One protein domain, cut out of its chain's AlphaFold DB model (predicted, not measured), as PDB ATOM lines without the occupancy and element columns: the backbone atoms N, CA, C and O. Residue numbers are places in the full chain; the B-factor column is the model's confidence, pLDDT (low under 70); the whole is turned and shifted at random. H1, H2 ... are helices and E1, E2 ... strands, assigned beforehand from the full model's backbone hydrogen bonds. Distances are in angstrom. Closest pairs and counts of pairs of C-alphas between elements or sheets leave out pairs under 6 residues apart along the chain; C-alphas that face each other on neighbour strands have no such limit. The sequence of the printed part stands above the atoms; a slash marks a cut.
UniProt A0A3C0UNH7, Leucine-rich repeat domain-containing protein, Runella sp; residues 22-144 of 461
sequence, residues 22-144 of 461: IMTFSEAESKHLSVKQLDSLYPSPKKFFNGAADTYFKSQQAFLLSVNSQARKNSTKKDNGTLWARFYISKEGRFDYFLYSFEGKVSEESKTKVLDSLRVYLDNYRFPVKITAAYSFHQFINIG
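This is residues 22 to 144 of the 461 residues of the protein "Leucine-rich repeat domain-containing protein" of Runella sp (UniProt A0A3C0UNH7). A twisted sheet of three long strands, E3, E2 and E4, with the short E1 at one edge, has the long helices H3 and H4 on one face and the short H1 and H2 on the other. The printed part has 123 residues with four named helices and four named strands, in the order E1 H1 H2 H3 E2 E3 H4 E4. The sheet, E1 E3 E2 E4, is mixed, and the class is mixed, helices and strands. The whole is compact, with a radius of gyration of the C-alphas of 14.7 A and spans of 44 by 32 by 21 A.

Find C-alpha 80 at (66.743, 72.463, 74.390); there E2, residues 80 to 89, begins and runs 28.6 A. Read on to E3, residues 95 to 105, 27.4 A, and to E4, residues 135 to 143, 25.3 A, ending at (72.213, 74.578, 75.722). E1 is residues 22 to 24, 7.2 A. H3, residues 53 to 73, runs 30.1 A; H4, residues 108 to 124, 24.7 A; H1, residues 25 to 30, 8.9 A; H2, residues 35 to 41, 10.0 A.

E2 and E3 form an antiparallel hairpin, N 84 to O 101 at 2.8 A; E2 and E4 are antiparallel, N 83 to O 141 at 2.8 A; E1 and E3 are parallel, N 100 to O 23 at 3.1 A. E3, H4 and E4 make a split strand-helix-strand unit, two strands running the same way with E2 between them, its crossover left-handed. H4 lies over E3 and E2, height 9.3 A. With residues 67 to 71 alone H3 touches H4, C-alphas of Ala 71 and Val 114 closest at 5.3 A, at a shallow tilt of 31 degrees, opposite ways. On the opposite face, H1 and H2 only just touch, only at the corner, with 3 pairs of C-alphas within 8 A, Phe 25 and Val 35 closest at 7.7 A. Every O i to N i+4 pair is within hydrogen-bond range in H1, H2 and H3; in H4, 12 of 13.

The C-alphas farthest apart, of Gly 51 and Lys 78, are 44.2 A apart. The printed part has no cut; the link H2 to H3, 11 residues, is long. Mean pLDDT of the printed part is 86.4; look for values under 70 at residues 44 to 47, 50 to 51 and 54.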
ATOM      1  N   ILE A  22      85.907  83.612  66.250       94.44
ATOM      2  CA  ILE A  22      84.662  82.863  66.459       94.44
ATOM      3  C   ILE A  22      83.827  82.938  65.193       94.44
ATOM      4  O   ILE A  22      83.570  84.038  64.703       94.44
ATOM      5  N   MET A  23      83.415  81.789  64.671       95.31
ATOM      6  CA  MET A  23      82.558  81.718  63.491       95.31
ATOM      7  C   MET A  23      81.839  80.377  63.420       95.31
ATOM      8  O   MET A  23      82.272  79.387  64.008       95.31
ATOM      9  N   THR A  24      80.736  80.338  62.692       96.00
ATOM     10  CA  THR A  24      80.068  79.080  62.373       96.00
ATOM     11  C   THR A  24      80.925  78.232  61.432       96.00
ATOM     12  O   THR A  24      81.799  78.748  60.729       96.00
ATOM     13  N   PHE A  25      80.651  76.927  61.358       92.94
ATOM     14  CA  PHE A  25      81.291  76.065  60.355       92.94
ATOM     15  C   PHE A  25      81.086  76.589  58.921       92.94
ATOM     16  O   PHE A  25      82.033  76.617  58.143       92.94
ATOM     17  N   SER A  26      79.889  77.089  58.589       92.06
ATOM     18  CA  SER A  26      79.591  77.635  57.256       92.06
ATOM     19  C   SER A  26      80.367  78.921  56.949       92.06
ATOM     20  O   SER A  26      80.840  79.114  55.830       92.06
ATOM     21  N   GLU A  27      80.513  79.813  57.930       95.12
ATOM     22  CA  GLU A  27      81.306  81.034  57.771       95.12
ATOM     23  C   GLU A  27      82.796  80.715  57.596       95.12
ATOM     24  O   GLU A  27      83.474  81.387  56.820       95.12
ATOM     25  N   ALA A  28      83.309  79.687  58.276       94.19
ATOM     26  CA  ALA A  28      84.691  79.243  58.110       94.19
ATOM     27  C   ALA A  28      84.954  78.730  56.685       94.19
ATOM     28  O   ALA A  28      85.931  79.143  56.055       94.19
ATOM     29  N   GLU A  29      84.043  77.918  56.141       91.88
ATOM     30  CA  GLU A  29      84.109  77.447  54.751       91.88
ATOM     31  C   GLU A  29      84.120  78.617  53.753       91.88
ATOM     32  O   GLU A  29      84.986  78.675  52.880       91.88
ATOM     33  N   SER A  30      83.253  79.624  53.937       93.88
ATOM     34  CA  SER A  30      83.234  80.820  53.070       93.88
ATOM     35  C   SER A  30      84.530  81.643  53.101       93.88
ATOM     36  O   SER A  30      84.788  82.431  52.196       93.88
ATOM     37  N   LYS A  31      85.356  81.458  54.138       92.69
ATOM     38  CA  LYS A  31      86.646  82.133  54.326       92.69
ATOM     39  C   LYS A  31      87.835  81.247  53.947       92.69
ATOM     40  O   LYS A  31      88.964  81.591  54.288       92.69
ATOM     41  N   HIS A  32      87.596  80.118  53.275       90.31
ATOM     42  CA  HIS A  32      88.620  79.126  52.928       90.31
ATOM     43  C   HIS A  32      89.375  78.575  54.151       90.31
ATOM     44  O   HIS A  32      90.568  78.278  54.082       90.31
ATOM     45  N   LEU A  33      88.672  78.453  55.281       91.69
ATOM     46  CA  LEU A  33      89.152  77.863  56.529       91.69
ATOM     47  C   LEU A  33      88.340  76.604  56.847       91.69
ATOM     48  O   LEU A  33      87.732  76.496  57.913       91.69
ATOM     49  N   SER A  34      88.307  75.656  55.909       89.38
ATOM     50  CA  SER A  34      87.581  74.399  56.107       89.38
ATOM     51  C   SER A  34      88.097  73.643  57.330       89.38
ATOM     52  O   SER A  34      89.277  73.732  57.692       89.38
ATOM     53  N   VAL A  35      87.233  72.822  57.933       89.56
ATOM     54  CA  VAL A  35      87.624  71.956  59.063       89.56
ATOM     55  C   VAL A  35      88.837  71.102  58.689       89.56
ATOM     56  O   VAL A  35      89.778  70.993  59.465       89.56
ATOM     57  N   LYS A  36      88.872  70.572  57.461       89.62
ATOM     58  CA  LYS A  36      89.999  69.777  56.953       89.62
ATOM     59  C   LYS A  36      91.313  70.569  56.929       89.62
ATOM     60  O   LYS A  36      92.353  70.033  57.305       89.62
ATOM     61  N   GLN A  37      91.280  71.826  56.483       90.81
ATOM     62  CA  GLN A  37      92.468  72.685  56.443       90.81
ATOM     63  C   GLN A  37      92.951  73.035  57.850       90.81
ATOM     64  O   GLN A  37      94.139  72.901  58.137       90.81
ATOM     65  N   LEU A  38      92.040  73.437  58.739       92.38
ATOM     66  CA  LEU A  38      92.395  73.754  60.118       92.38
ATOM     67  C   LEU A  38      92.928  72.514  60.853       92.38
ATOM     68  O   LEU A  38      93.951  72.591  61.517       92.38
ATOM     69  N   ASP A  39      92.333  71.341  60.678       90.06
ATOM     70  CA  ASP A  39      92.801  70.107  61.322       90.06
ATOM     71  C   ASP A  39      94.211  69.698  60.897       90.06
ATOM     72  O   ASP A  39      94.972  69.166  61.704       90.06
ATOM     73  N   SER A  40      94.575  69.980  59.643       89.25
ATOM     74  CA  SER A  40      95.936  69.766  59.148       89.25
ATOM     75  C   SER A  40      96.958  70.674  59.838       89.25
ATOM     76  O   SER A  40      98.120  70.293  59.956       89.25
ATOM     77  N   LEU A  41      96.549  71.869  60.268       90.25
ATOM     78  CA  LEU A  41      97.395  72.823  60.991       90.25
ATOM     79  C   LEU A  41      97.385  72.577  62.510       90.25
ATOM     80  O   LEU A  41      98.338  72.927  63.203       90.25
ATOM     81  N   TYR A  42      96.319  71.955  63.014       91.69
ATOM     82  CA  TYR A  42      96.056  71.698  64.428       91.69
ATOM     83  C   TYR A  42      95.723  70.212  64.644       91.69
ATOM     84  O   TYR A  42      94.562  69.858  64.913       91.69
ATOM     85  N   PRO A  43      96.726  69.324  64.529       81.69
ATOM     86  CA  PRO A  43      96.520  67.886  64.601       81.69
ATOM     87  C   PRO A  43      95.967  67.432  65.958       81.69
ATOM     88  O   PRO A  43      96.041  68.123  66.971       81.69
ATOM     89  N   SER A  44      95.400  66.227  65.973       68.75
ATOM     90  CA  SER A  44      94.767  65.642  67.157       68.75
ATOM     91  C   SER A  44      95.757  65.428  68.330       68.75
ATOM     92  O   SER A  44      96.937  65.164  68.072       68.75
ATOM     93  N   PRO A  45      95.297  65.478  69.603       63.56
ATOM     94  CA  PRO A  45      96.071  65.488  70.855       63.56
ATOM     95  C   PRO A  45      97.106  64.367  71.155       63.56
ATOM     96  O   PRO A  45      97.267  63.986  72.309       63.56
ATOM     97  N   LYS A  46      97.834  63.760  70.215       57.78
ATOM     98  CA  LYS A  46      98.574  62.527  70.557       57.78
ATOM     99  C   LYS A  46      99.746  62.727  71.547       57.78
ATOM    100  O   LYS A  46      99.872  61.879  72.422       57.78
ATOM    101  N   LYS A  47     100.561  63.806  71.482       61.75
ATOM    102  CA  LYS A  47     101.690  64.096  72.426       61.75
ATOM    103  C   LYS A  47     102.176  65.574  72.417       61.75
ATOM    104  O   LYS A  47     103.280  65.856  71.967       61.75
ATOM    105  N   PHE A  48     101.381  66.536  72.889       70.94
ATOM    106  CA  PHE A  48     101.632  67.992  72.708       70.94
ATOM    107  C   PHE A  48     101.862  68.766  74.024       70.94
ATOM    108  O   PHE A  48     101.747  69.990  74.066       70.94
ATOM    109  N   PHE A  49     102.207  68.072  75.110       70.38
ATOM    110  CA  PHE A  49     102.566  68.663  76.404       70.38
ATOM    111  C   PHE A  49     103.915  68.102  76.883       70.38
ATOM    112  O   PHE A  49     104.207  66.921  76.698       70.38
ATOM    113  N   ASN A  50     104.750  68.937  77.514       68.69
ATOM    114  CA  ASN A  50     106.102  68.566  77.965       68.69
ATOM    115  C   ASN A  50     106.085  67.694  79.243       68.69
ATOM    116  O   ASN A  50     106.468  68.150  80.316       68.69
ATOM    117  N   GLY A  51     105.546  66.473  79.158       65.50
ATOM    118  CA  GLY A  51     105.448  65.538  80.291       65.50
ATOM    119  C   GLY A  51     104.405  65.904  81.361       65.50
ATOM    120  O   GLY A  51     104.317  65.229  82.380       65.50
ATOM    121  N   ALA A  52     103.592  66.942  81.132       70.94
ATOM    122  CA  ALA A  52     102.573  67.443  82.062       70.94
ATOM    123  C   ALA A  52     101.137  67.002  81.693       70.94
ATOM    124  O   ALA A  52     100.196  67.787  81.827       70.94
ATOM    125  N   ALA A  53     100.979  65.764  81.208       73.12
ATOM    126  CA  ALA A  53      99.707  65.208  80.728       73.12
ATOM    127  C   ALA A  53      98.576  65.382  81.746       73.12
ATOM    128  O   ALA A  53      97.523  65.930  81.438       73.12
ATOM    129  N   ASP A  54      98.831  64.973  82.987       68.38
ATOM    130  CA  ASP A  54      97.829  64.969  84.050       68.38
ATOM    131  C   ASP A  54      97.376  66.388  84.396       68.38
ATOM    132  O   ASP A  54      96.182  66.653  84.526       68.38
ATOM    133  N   THR A  55      98.321  67.328  84.488       73.81
ATOM    134  CA  THR A  55      98.026  68.748  84.720       73.81
ATOM    135  C   THR A  55      97.183  69.320  83.585       73.81
ATOM    136  O   THR A  55      96.217  70.043  83.841       73.81
ATOM    137  N   TYR A  56      97.509  68.971  82.337       80.69
ATOM    138  CA  TYR A  56      96.726  69.364  81.172       80.69
ATOM    139  C   TYR A  56      95.303  68.808  81.243       80.69
ATOM    140  O   TYR A  56      94.356  69.586  81.174       80.69
ATOM    141  N   PHE A  57      95.134  67.497  81.437       76.19
ATOM    142  CA  PHE A  57      93.815  66.865  81.476       76.19
ATOM    143  C   PHE A  57      92.956  67.416  82.615       76.19
ATOM    144  O   PHE A  57      91.793  67.746  82.393       76.19
ATOM    145  N   LYS A  58      93.527  67.625  83.808       72.62
ATOM    146  CA  LYS A  58      92.830  68.293  84.920       72.62
ATOM    147  C   LYS A  58      92.381  69.703  84.548       72.62
ATOM    148  O   LYS A  58      91.236  70.080  84.802       72.62
ATOM    149  N   SER A  59      93.261  70.478  83.917       79.94
ATOM    150  CA  SER A  59      92.925  71.826  83.465       79.94
ATOM    151  C   SER A  59      91.866  71.827  82.366       79.94
ATOM    152  O   SER A  59      90.963  72.655  82.399       79.94
ATOM    153  N   GLN A  60      91.941  70.891  81.419       82.69
ATOM    154  CA  GLN A  60      90.969  70.729  80.344       82.69
ATOM    155  C   GLN A  60      89.593  70.362  80.907       82.69
ATOM    156  O   GLN A  60      88.592  70.935  80.495       82.69
ATOM    157  N   GLN A  61      89.526  69.484  81.908       74.44
ATOM    158  CA  GLN A  61      88.271  69.183  82.600       74.44
ATOM    159  C   GLN A  61      87.700  70.424  83.303       74.44
ATOM    160  O   GLN A  61      86.521  70.739  83.145       74.44
ATOM    161  N   ALA A  62      88.532  71.192  84.017       74.94
ATOM    162  CA  ALA A  62      88.103  72.448  84.642       74.94
ATOM    163  C   ALA A  62      87.622  73.493  83.613       74.94
ATOM    164  O   ALA A  62      86.634  74.198  83.849       74.94
ATOM    165  N   PHE A  63      88.289  73.567  82.459       86.81
ATOM    166  CA  PHE A  63      87.881  74.375  81.314       86.81
ATOM    167  C   PHE A  63      86.496  73.959  80.805       86.81
ATOM    168  O   PHE A  63      85.588  74.786  80.749       86.81
ATOM    169  N   LEU A  64      86.294  72.671  80.515       83.00
ATOM    170  CA  LEU A  64      85.023  72.144  80.011       83.00
ATOM    171  C   LEU A  64      83.875  72.357  81.005       83.00
ATOM    172  O   LEU A  64      82.762  72.701  80.606       83.00
ATOM    173  N   LEU A  65      84.127  72.212  82.309       76.44
ATOM    174  CA  LEU A  65      83.144  72.531  83.348       76.44
ATOM    175  C   LEU A  65      82.745  74.012  83.325       76.44
ATOM    176  O   LEU A  65      81.564  74.329  83.487       76.44
ATOM    177  N   SER A  66      83.705  74.907  83.092       82.38
ATOM    178  CA  SER A  66      83.470  76.352  83.011       82.38
ATOM    179  C   SER A  66      82.707  76.742  81.744       82.38
ATOM    180  O   SER A  66      81.757  77.516  81.834       82.38
ATOM    181  N   VAL A  67      83.055  76.156  80.594       84.81
ATOM    182  CA  VAL A  67      82.326  76.313  79.323       84.81
ATOM    183  C   VAL A  67      80.872  75.868  79.481       84.81
ATOM    184  O   VAL A  67      79.952  76.631  79.197       84.81
ATOM    185  N   ASN A  68      80.647  74.672  80.030       80.44
ATOM    186  CA  ASN A  68      79.299  74.165  80.292       80.44
ATOM    187  C   ASN A  68      78.534  75.029  81.311       80.44
ATOM    188  O   ASN A  68      77.319  75.183  81.208       80.44
ATOM    189  N   SER A  69      79.222  75.589  82.308       78.75
ATOM    190  CA  SER A  69      78.622  76.508  83.281       78.75
ATOM    191  C   SER A  69      78.143  77.799  82.619       78.75
ATOM    192  O   SER A  69      77.012  78.219  82.846       78.75
ATOM    193  N   GLN A  70      78.965  78.396  81.752       84.19
ATOM    194  CA  GLN A  70      78.593  79.594  81.001       84.19
ATOM    195  C   GLN A  70      77.442  79.340  80.037       84.19
ATOM    196  O   GLN A  70      76.520  80.148  79.981       84.19
ATOM    197  N   ALA A  71      77.462  78.209  79.334       85.00
ATOM    198  CA  ALA A  71      76.366  77.812  78.464       85.00
ATOM    199  C   ALA A  71      75.033  77.731  79.221       85.00
ATOM    200  O   ALA A  71      74.049  78.319  78.788       85.00
ATOM    201  N   ARG A  72      75.025  77.091  80.400       78.81
ATOM    202  CA  ARG A  72      73.830  77.016  81.254       78.81
ATOM    203  C   ARG A  72      73.349  78.396  81.702       78.81
ATOM    204  O   ARG A  72      72.184  78.709  81.490       78.81
ATOM    205  N   LYS A  73      74.240  79.225  82.258       80.62
ATOM    206  CA  LYS A  73      73.907  80.559  82.803       80.62
ATOM    207  C   LYS A  73      73.341  81.533  81.776       80.62
ATOM    208  O   LYS A  73      72.584  82.427  82.129       80.62
ATOM    209  N   ASN A  74      73.747  81.377  80.522       86.56
ATOM    210  CA  ASN A  74      73.361  82.262  79.432       86.56
ATOM    211  C   ASN A  74      72.243  81.675  78.553       86.56
ATOM    212  O   ASN A  74      71.875  82.271  77.541       86.56
ATOM    213  N   SER A  75      71.695  80.521  78.941       83.69
ATOM    214  CA  SER A  75      70.563  79.870  78.282       83.69
ATOM    215  C   SER A  75      69.295  79.966  79.125       83.69
ATOM    216  O   SER A  75      69.347  80.164  80.336       83.69
ATOM    217  N   THR A  76      68.137  79.817  78.494       80.19
ATOM    218  CA  THR A  76      66.836  79.799  79.166       80.19
ATOM    219  C   THR A  76      66.343  78.372  79.410       80.19
ATOM    220  O   THR A  76      66.743  77.412  78.750       80.19
ATOM    221  N   LYS A  77      65.362  78.220  80.310       71.44
ATOM    222  CA  LYS A  77      64.686  76.930  80.557       71.44
ATOM    223  C   LYS A  77      63.879  76.415  79.355       71.44
ATOM    224  O   LYS A  77      63.456  75.264  79.366       71.44
ATOM    225  N   LYS A  78      63.603  77.276  78.365       79.00
ATOM    226  CA  LYS A  78      62.873  76.926  77.136       79.00
ATOM    227  C   LYS A  78      63.803  76.417  76.035       79.00
ATOM    228  O   LYS A  78      63.302  75.844  75.065       79.00
ATOM    229  N   ASP A  79      65.109  76.639  76.179       84.94
ATOM    230  CA  ASP A  79      66.100  76.105  75.259       84.94
ATOM    231  C   ASP A  79      66.289  74.611  75.508       84.94
ATOM    232  O   ASP A  79      66.256  74.123  76.638       84.94
ATOM    233  N   ASN A  80      66.456  73.882  74.417       82.44
ATOM    234  CA  ASN A  80      66.743  72.463  74.390       82.44
ATOM    235  C   ASN A  80      67.515  72.179  73.103       82.44
ATOM    236  O   ASN A  80      66.942  71.806  72.073       82.44
ATOM    237  N   GLY A  81      68.809  72.453  73.155       87.06
ATOM    238  CA  GLY A  81      69.688  72.302  72.013       87.06
ATOM    239  C   GLY A  81      71.114  71.981  72.413       87.06
ATOM    240  O   GLY A  81      71.447  71.803  73.586       87.06
ATOM    241  N   THR A  82      71.972  71.915  71.411       88.19
ATOM    242  CA  THR A  82      73.381  71.577  71.570       88.19
ATOM    243  C   THR A  82      74.215  72.555  70.767       88.19
ATOM    244  O   THR A  82      73.919  72.841  69.612       88.19
ATOM    245  N   LEU A  83      75.264  73.069  71.388       92.69
ATOM    246  CA  LEU A  83      76.330  73.801  70.735       92.69
ATOM    247  C   LEU A  83      77.448  72.805  70.424       92.69
ATOM    248  O   LEU A  83      78.150  72.325  71.320       92.69
ATOM    249  N   TRP A  84      77.571  72.473  69.148       90.44
ATOM    250  CA  TRP A  84      78.671  71.698  68.603       90.44
ATOM    251  C   TRP A  84      79.854  72.634  68.456       90.44
ATOM    252  O   TRP A  84      79.753  73.653  67.780       90.44
ATOM    253  N   ALA A  85      80.953  72.315  69.127       93.88
ATOM    254  CA  ALA A  85      82.099  73.195  69.251       93.88
ATOM    255  C   ALA A  85      83.381  72.495  68.817       93.88
ATOM    256  O   ALA A  85      83.647  71.353  69.203       93.88
ATOM    257  N   ARG A  86      84.221  73.227  68.085       93.69
ATOM    258  CA  ARG A  86      85.590  72.836  67.781       93.69
ATOM    259  C   ARG A  86      86.560  73.942  68.167       93.69
ATOM    260  O   ARG A  86      86.431  75.083  67.728       93.69
ATOM    261  N   PHE A  87      87.525  73.585  69.005       94.38
ATOM    262  CA  PHE A  87      88.526  74.492  69.551       94.38
ATOM    263  C   PHE A  87      89.877  74.224  68.900       94.38
ATOM    264  O   PHE A  87      90.301  73.071  68.824       94.38
ATOM    265  N   TYR A  88      90.556  75.288  68.485       93.88
ATOM    266  CA  TYR A  88      91.879  75.244  67.869       93.88
ATOM    267  C   TYR A  88      92.860  76.043  68.713       93.88
ATOM    268  O   TYR A  88      92.645  77.230  68.961       93.88
ATOM    269  N   ILE A  89      93.912  75.378  69.187       92.25
ATOM    270  CA  ILE A  89      94.820  75.913  70.196       92.25
ATOM    271  C   ILE A  89      96.230  76.018  69.640       92.25
ATOM    272  O   ILE A  89      96.779  75.049  69.118       92.25
ATOM    273  N   SER A  90      96.816  77.201  69.788       91.00
ATOM    274  CA  SER A  90      98.167  77.517  69.342       91.00
ATOM    275  C   SER A  90      99.228  76.853  70.226       91.00
ATOM    276  O   SER A  90      98.971  76.445  71.363       91.00
ATOM    277  N   LYS A  91     100.476  76.814  69.747       87.75
ATOM    278  CA  LYS A  91     101.627  76.361  70.552       87.75
ATOM    279  C   LYS A  91     101.870  77.234  71.797       87.75
ATOM    280  O   LYS A  91     102.457  76.776  72.767       87.75
ATOM    281  N   GLU A  92     101.394  78.477  71.805       85.69
ATOM    282  CA  GLU A  92     101.425  79.370  72.973       85.69
ATOM    283  C   GLU A  92     100.283  79.097  73.969       85.69
ATOM    284  O   GLU A  92     100.165  79.791  74.978       85.69
ATOM    285  N   GLY A  93      99.425  78.108  73.702       85.56
ATOM    286  CA  GLY A  93      98.317  77.725  74.575       85.56
ATOM    287  C   GLY A  93      97.134  78.684  74.571       85.56
ATOM    288  O   GLY A  93      96.403  78.764  75.562       85.56
ATOM    289  N   ARG A  94      96.954  79.406  73.463       89.75
ATOM    290  CA  ARG A  94      95.830  80.316  73.210       89.75
ATOM    291  C   ARG A  94      94.822  79.670  72.273       89.75
ATOM    292  O   ARG A  94      95.207  78.839  71.459       89.75
ATOM    293  N   PHE A  95      93.564  80.083  72.351       93.94
ATOM    294  CA  PHE A  95      92.559  79.695  71.367       93.94
ATOM    295  C   PHE A  95      92.651  80.611  70.144       93.94
ATOM    296  O   PHE A  95      92.368  81.801  70.245       93.94
ATOM    297  N   ASP A  96      93.037  80.056  68.996       93.94
ATOM    298  CA  ASP A  96      93.109  80.801  67.735       93.94
ATOM    299  C   ASP A  96      91.741  80.834  67.039       93.94
ATOM    300  O   ASP A  96      91.306  81.882  66.552       93.94
ATOM    301  N   TYR A  97      91.041  79.692  67.032       95.44
ATOM    302  CA  TYR A  97      89.727  79.540  66.409       95.44
ATOM    303  C   TYR A  97      88.750  78.787  67.314       95.44
ATOM    304  O   TYR A  97      89.105  77.809  67.981       95.44
ATOM    305  N   PHE A  98      87.495  79.224  67.273       95.88
ATOM    306  CA  PHE A  98      86.347  78.537  67.850       95.88
ATOM    307  C   PHE A  98      85.256  78.441  66.785       95.88
ATOM    308  O   PHE A  98      84.601  79.429  66.445       95.88
ATOM    309  N   LEU A  99      85.121  77.241  66.223       96.75
ATOM    310  CA  LEU A  99      84.118  76.928  65.214       96.75
ATOM    311  C   LEU A  99      82.914  76.298  65.895       96.75
ATOM    312  O   LEU A  99      83.084  75.463  66.791       96.75
ATOM    313  N   TYR A 100      81.713  76.684  65.471       95.88
ATOM    314  CA  TYR A 100      80.509  76.180  66.112       95.88
ATOM    315  C   TYR A 100      79.297  75.990  65.195       95.88
ATOM    316  O   TYR A 100      79.199  76.553  64.105       95.88
ATOM    317  N   SER A 101      78.335  75.209  65.678       95.00
ATOM    318  CA  SER A 101      76.951  75.204  65.204       95.00
ATOM    319  C   SER A 101      76.007  74.966  66.377       95.00
ATOM    320  O   SER A 101      76.332  74.250  67.324       95.00
ATOM    321  N   PHE A 102      74.830  75.585  66.323       94.19
ATOM    322  CA  PHE A 102      73.736  75.254  67.227       94.19
ATOM    323  C   PHE A 102      72.796  74.271  66.542       94.19
ATOM    324  O   PHE A 102      72.400  74.479  65.397       94.19
ATOM    325  N   GLU A 103      72.394  73.248  67.277       90.19
ATOM    326  CA  GLU A 103      71.361  72.298  66.893       90.19
ATOM    327  C   GLU A 103      70.238  72.297  67.930       90.19
ATOM    328  O   GLU A 103      70.451  72.605  69.105       90.19
ATOM    329  N   GLY A 104      69.030  71.931  67.505       88.75
ATOM    330  CA  GLY A 104      67.851  71.928  68.366       88.75
ATOM    331  C   GLY A 104      67.258  73.320  68.599       88.75
ATOM    332  O   GLY A 104      67.492  74.267  67.846       88.75
ATOM    333  N   LYS A 105      66.429  73.437  69.639       90.56
ATOM    334  CA  LYS A 105      65.672  74.658  69.925       90.56
ATOM    335  C   LYS A 105      66.481  75.561  70.848       90.56
ATOM    336  O   LYS A 105      66.456  75.370  72.058       90.56
ATOM    337  N   VAL A 106      67.168  76.547  70.283       91.44
ATOM    338  CA  VAL A 106      67.899  77.572  71.041       91.44
ATOM    339  C   VAL A 106      67.459  78.950  70.563       91.44
ATOM    340  O   VAL A 106      67.510  79.226  69.366       91.44
ATOM    341  N   SER A 107      67.013  79.799  71.486       93.06
ATOM    342  CA  SER A 107      66.644  81.185  71.204       93.06
ATOM    343  C   SER A 107      67.850  81.997  70.725       93.06
ATOM    344  O   SER A 107      68.967  81.786  71.197       93.06
ATOM    345  N   GLU A 108      67.637  82.947  69.808       94.38
ATOM    346  CA  GLU A 108      68.716  83.824  69.322       94.38
ATOM    347  C   GLU A 108      69.379  84.600  70.466       94.38
ATOM    348  O   GLU A 108      70.601  84.690  70.522       94.38
ATOM    349  N   GLU A 109      68.594  85.051  71.448       93.88
ATOM    350  CA  GLU A 109      69.113  85.701  72.654       93.88
ATOM    351  C   GLU A 109      70.108  84.804  73.408       93.88
ATOM    352  O   GLU A 109      71.196  85.252  73.777       93.88
ATOM    353  N   SER A 110      69.773  83.526  73.615       93.25
ATOM    354  CA  SER A 110      70.681  82.578  74.261       93.25
ATOM    355  C   SER A 110      71.888  82.244  73.401       93.25
ATOM    356  O   SER A 110      72.982  82.129  73.948       93.25
ATOM    357  N   LYS A 111      71.744  82.143  72.074       94.88
ATOM    358  CA  LYS A 111      72.902  81.975  71.180       94.88
ATOM    359  C   LYS A 111      73.887  83.127  71.370       94.88
ATOM    360  O   LYS A 111      75.057  82.870  71.643       94.88
ATOM    361  N   THR A 112      73.411  84.371  71.318       94.69
ATOM    362  CA  THR A 112      74.237  85.570  71.513       94.69
ATOM    363  C   THR A 112      74.897  85.580  72.890       94.69
ATOM    364  O   THR A 112      76.123  85.618  72.975       94.69
ATOM    365  N   LYS A 113      74.124  85.440  73.976       94.56
ATOM    366  CA  LYS A 113      74.665  85.480  75.346       94.56
ATOM    367  C   LYS A 113      75.687  84.373  75.614       94.56
ATOM    368  O   LYS A 113      76.704  84.613  76.265       94.56
ATOM    369  N   VAL A 114      75.433  83.156  75.124       92.81
ATOM    370  CA  VAL A 114      76.372  82.033  75.264       92.81
ATOM    371  C   VAL A 114      77.667  82.332  74.515       92.81
ATOM    372  O   VAL A 114      78.741  82.186  75.098       92.81
ATOM    373  N   LEU A 115      77.589  82.774  73.258       95.06
ATOM    374  CA  LEU A 115      78.771  83.082  72.451       95.06
ATOM    375  C   LEU A 115      79.583  84.251  73.021       95.06
ATOM    376  O   LEU A 115      80.807  84.148  73.080       95.06
ATOM    377  N   ASP A 116      78.932  85.314  73.490       94.12
ATOM    378  CA  ASP A 116      79.604  86.474  74.085       94.12
ATOM    379  C   ASP A 116      80.326  86.100  75.381       94.12
ATOM    380  O   ASP A 116      81.494  86.442  75.575       94.12
ATOM    381  N   SER A 117      79.668  85.319  76.244       93.31
ATOM    382  CA  SER A 117      80.291  84.797  77.461       93.31
ATOM    383  C   SER A 117      81.508  83.928  77.126       93.31
ATOM    384  O   SER A 117      82.590  84.128  77.689       93.31
ATOM    385  N   LEU A 118      81.359  82.993  76.180       92.94
ATOM    386  CA  LEU A 118      82.451  82.113  75.769       92.94
ATOM    387  C   LEU A 118      83.603  82.889  75.134       92.94
ATOM    388  O   LEU A 118      84.749  82.566  75.426       92.94
ATOM    389  N   ARG A 119      83.338  83.930  74.336       93.81
ATOM    390  CA  ARG A 119      84.381  84.802  73.776       93.81
ATOM    391  C   ARG A 119      85.264  85.376  74.874       93.81
ATOM    392  O   ARG A 119      86.470  85.138  74.869       93.81
ATOM    393  N   VAL A 120      84.651  86.050  75.849       91.44
ATOM    394  CA  VAL A 120      85.371  86.661  76.977       91.44
ATOM    395  C   VAL A 120      86.189  85.610  77.725       91.44
ATOM    396  O   VAL A 120      87.341  85.852  78.090       91.44
ATOM    397  N   TYR A 121      85.623  84.425  77.944       92.12
ATOM    398  CA  TYR A 121      86.330  83.354  78.631       92.12
ATOM    399  C   TYR A 121      87.523  82.813  77.838       92.12
ATOM    400  O   TYR A 121      88.611  82.680  78.395       92.12
ATOM    401  N   LEU A 122      87.340  82.518  76.550       93.56
ATOM    402  CA  LEU A 122      88.367  81.924  75.693       93.56
ATOM    403  C   LEU A 122      89.528  82.889  75.427       93.56
ATOM    404  O   LEU A 122      90.684  82.461  75.450       93.56
ATOM    405  N   ASP A 123      89.248  84.185  75.264       91.69
ATOM    406  CA  ASP A 123      90.284  85.210  75.079       91.69
ATOM    407  C   ASP A 123      91.245  85.276  76.275       91.69
ATOM    408  O   ASP A 123      92.458  85.448  76.101       91.69
ATOM    409  N   ASN A 124      90.729  85.058  77.489       88.62
ATOM    410  CA  ASN A 124      91.487  85.169  78.737       88.62
ATOM    411  C   ASN A 124      92.029  83.829  79.261       88.62
ATOM    412  O   ASN A 124      92.960  83.815  80.068       88.62
ATOM    413  N   TYR A 125      91.481  82.693  78.824       89.12
ATOM    414  CA  TYR A 125      91.881  81.389  79.346       89.12
ATOM    415  C   TYR A 125      93.248  80.953  78.817       89.12
ATOM    416  O   TYR A 125      93.501  80.959  77.611       89.12
ATOM    417  N   ARG A 126      94.129  80.506  79.713       87.00
ATOM    418  CA  ARG A 126      95.422  79.906  79.365       87.00
ATOM    419  C   ARG A 126      95.579  78.586  80.099       87.00
ATOM    420  O   ARG A 126      95.300  78.501  81.295       87.00
ATOM    421  N   PHE A 127      96.045  77.565  79.387       84.44
ATOM    422  CA  PHE A 127      96.360  76.288  80.014       84.44
ATOM    423  C   PHE A 127      97.591  76.435  80.926       84.44
ATOM    424  O   PHE A 127      98.580  77.046  80.520       84.44
ATOM    425  N   PRO A 128      97.590  75.838  82.130       84.44
ATOM    426  CA  PRO A 128      98.693  75.884  83.088       84.44
ATOM    427  C   PRO A 128      99.804  74.880  82.727       84.44
ATOM    428  O   PRO A 128     100.447  74.304  83.602       84.44
ATOM    429  N   VAL A 129     100.004  74.618  81.434       82.75
ATOM    430  CA  VAL A 129     101.041  73.732  80.899       82.75
ATOM    431  C   VAL A 129     101.638  74.344  79.640       82.75
ATOM    432  O   VAL A 129     100.946  75.003  78.865       82.75
ATOM    433  N   LYS A 130     102.925  74.082  79.399       84.62
ATOM    434  CA  LYS A 130     103.549  74.426  78.123       84.62
ATOM    435  C   LYS A 130     103.035  73.477  77.044       84.62
ATOM    436  O   LYS A 130     103.321  72.278  77.086       84.62
ATOM    437  N   ILE A 131     102.305  74.034  76.087       85.25
ATOM    438  CA  ILE A 131     101.881  73.337  74.878       85.25
ATOM    439  C   ILE A 131     103.067  73.337  73.903       85.25
ATOM    440  O   ILE A 131     103.727  74.351  73.702       85.25
ATOM    441  N   THR A 132     103.418  72.168  73.372       85.00
ATOM    442  CA  THR A 132     104.590  71.986  72.498       85.00
ATOM    443  C   THR A 132     104.221  71.913  71.021       85.00
ATOM    444  O   THR A 132     105.090  72.095  70.174       85.00
ATOM    445  N   ALA A 133     102.941  71.698  70.706       88.44
ATOM    446  CA  ALA A 133     102.406  71.704  69.352       88.44
ATOM    447  C   ALA A 133     100.969  72.236  69.347       88.44
ATOM    448  O   ALA A 133     100.224  72.014  70.302       88.44
ATOM    449  N   ALA A 134     100.589  72.927  68.272       90.75
ATOM    450  CA  ALA A 134      99.207  73.337  68.062       90.75
ATOM    451  C   ALA A 134      98.311  72.101  67.882       90.75
ATOM    452  O   ALA A 134      98.748  71.092  67.327       90.75
ATOM    453  N   TYR A 135      97.075  72.163  68.365       91.69
ATOM    454  CA  TYR A 135      96.152  71.030  68.309       91.69
ATOM    455  C   TYR A 135      94.697  71.481  68.339       91.69
ATOM    456  O   TYR A 135      94.390  72.631  68.660       91.69
ATOM    457  N   SER A 136      93.794  70.565  68.003       92.12
ATOM    458  CA  SER A 136      92.353  70.798  68.074       92.12
ATOM    459  C   SER A 136      91.633  69.738  68.898       92.12
ATOM    460  O   SER A 136      92.102  68.609  69.052       92.12
ATOM    461  N   PHE A 137      90.474  70.103  69.440       88.69
ATOM    462  CA  PHE A 137      89.537  69.150  70.029       88.69
ATOM    463  C   PHE A 137      88.092  69.606  69.841       88.69
ATOM    464  O   PHE A 137      87.815  70.762  69.518       88.69
ATOM    465  N   HIS A 138      87.169  68.678  70.070       89.81
ATOM    466  CA  HIS A 138      85.736  68.889  69.910       89.81
ATOM    467  C   HIS A 138      85.013  68.757  71.234       89.81
ATOM    468  O   HIS A 138      85.441  67.996  72.101       89.81
ATOM    469  N   GLN A 139      83.884  69.444  71.353       87.62
ATOM    470  CA  GLN A 139      82.993  69.323  72.491       87.62
ATOM    471  C   GLN A 139      81.542  69.504  72.054       87.62
ATOM    472  O   GLN A 139      81.231  70.377  71.246       87.62
ATOM    473  N   PHE A 140      80.646  68.737  72.667       85.94
ATOM    474  CA  PHE A 140      79.215  69.032  72.655       85.94
ATOM    475  C   PHE A 140      78.857  69.728  73.960       85.94
ATOM    476  O   PHE A 140      79.200  69.249  75.047       85.94
ATOM    477  N   ILE A 141      78.213  70.883  73.847       86.50
ATOM    478  CA  ILE A 141      77.816  71.715  74.977       86.50
ATOM    479  C   ILE A 141      76.294  71.775  74.963       86.50
ATOM    480  O   ILE A 141      75.696  72.281  74.018       86.50
ATOM    481  N   ASN A 142      75.650  71.250  75.999       82.38
ATOM    482  CA  ASN A 142      74.194  71.317  76.097       82.38
ATOM    483  C   ASN A 142      73.756  72.755  76.386       82.38
ATOM    484  O   ASN A 142      74.273  73.386  77.310       82.38
ATOM    485  N   ILE A 143      72.800  73.247  75.601       84.38
ATOM    486  CA  ILE A 143      72.213  74.578  75.722       84.38
ATOM    487  C   ILE A 143      70.784  74.435  76.240       84.38
ATOM    488  O   ILE A 143      69.973  73.708  75.661       84.38
ATOM    489  N   GLY A 144      70.495  75.137  77.333       73.19
ATOM    490  CA  GLY A 144      69.266  74.994  78.103       73.19
ATOM    491  C   GLY A 144      69.414  74.076  79.316       73.19
ATOM    492  O   GLY A 144      70.449  73.441  79.554       73.19
TER     493      GLY A 144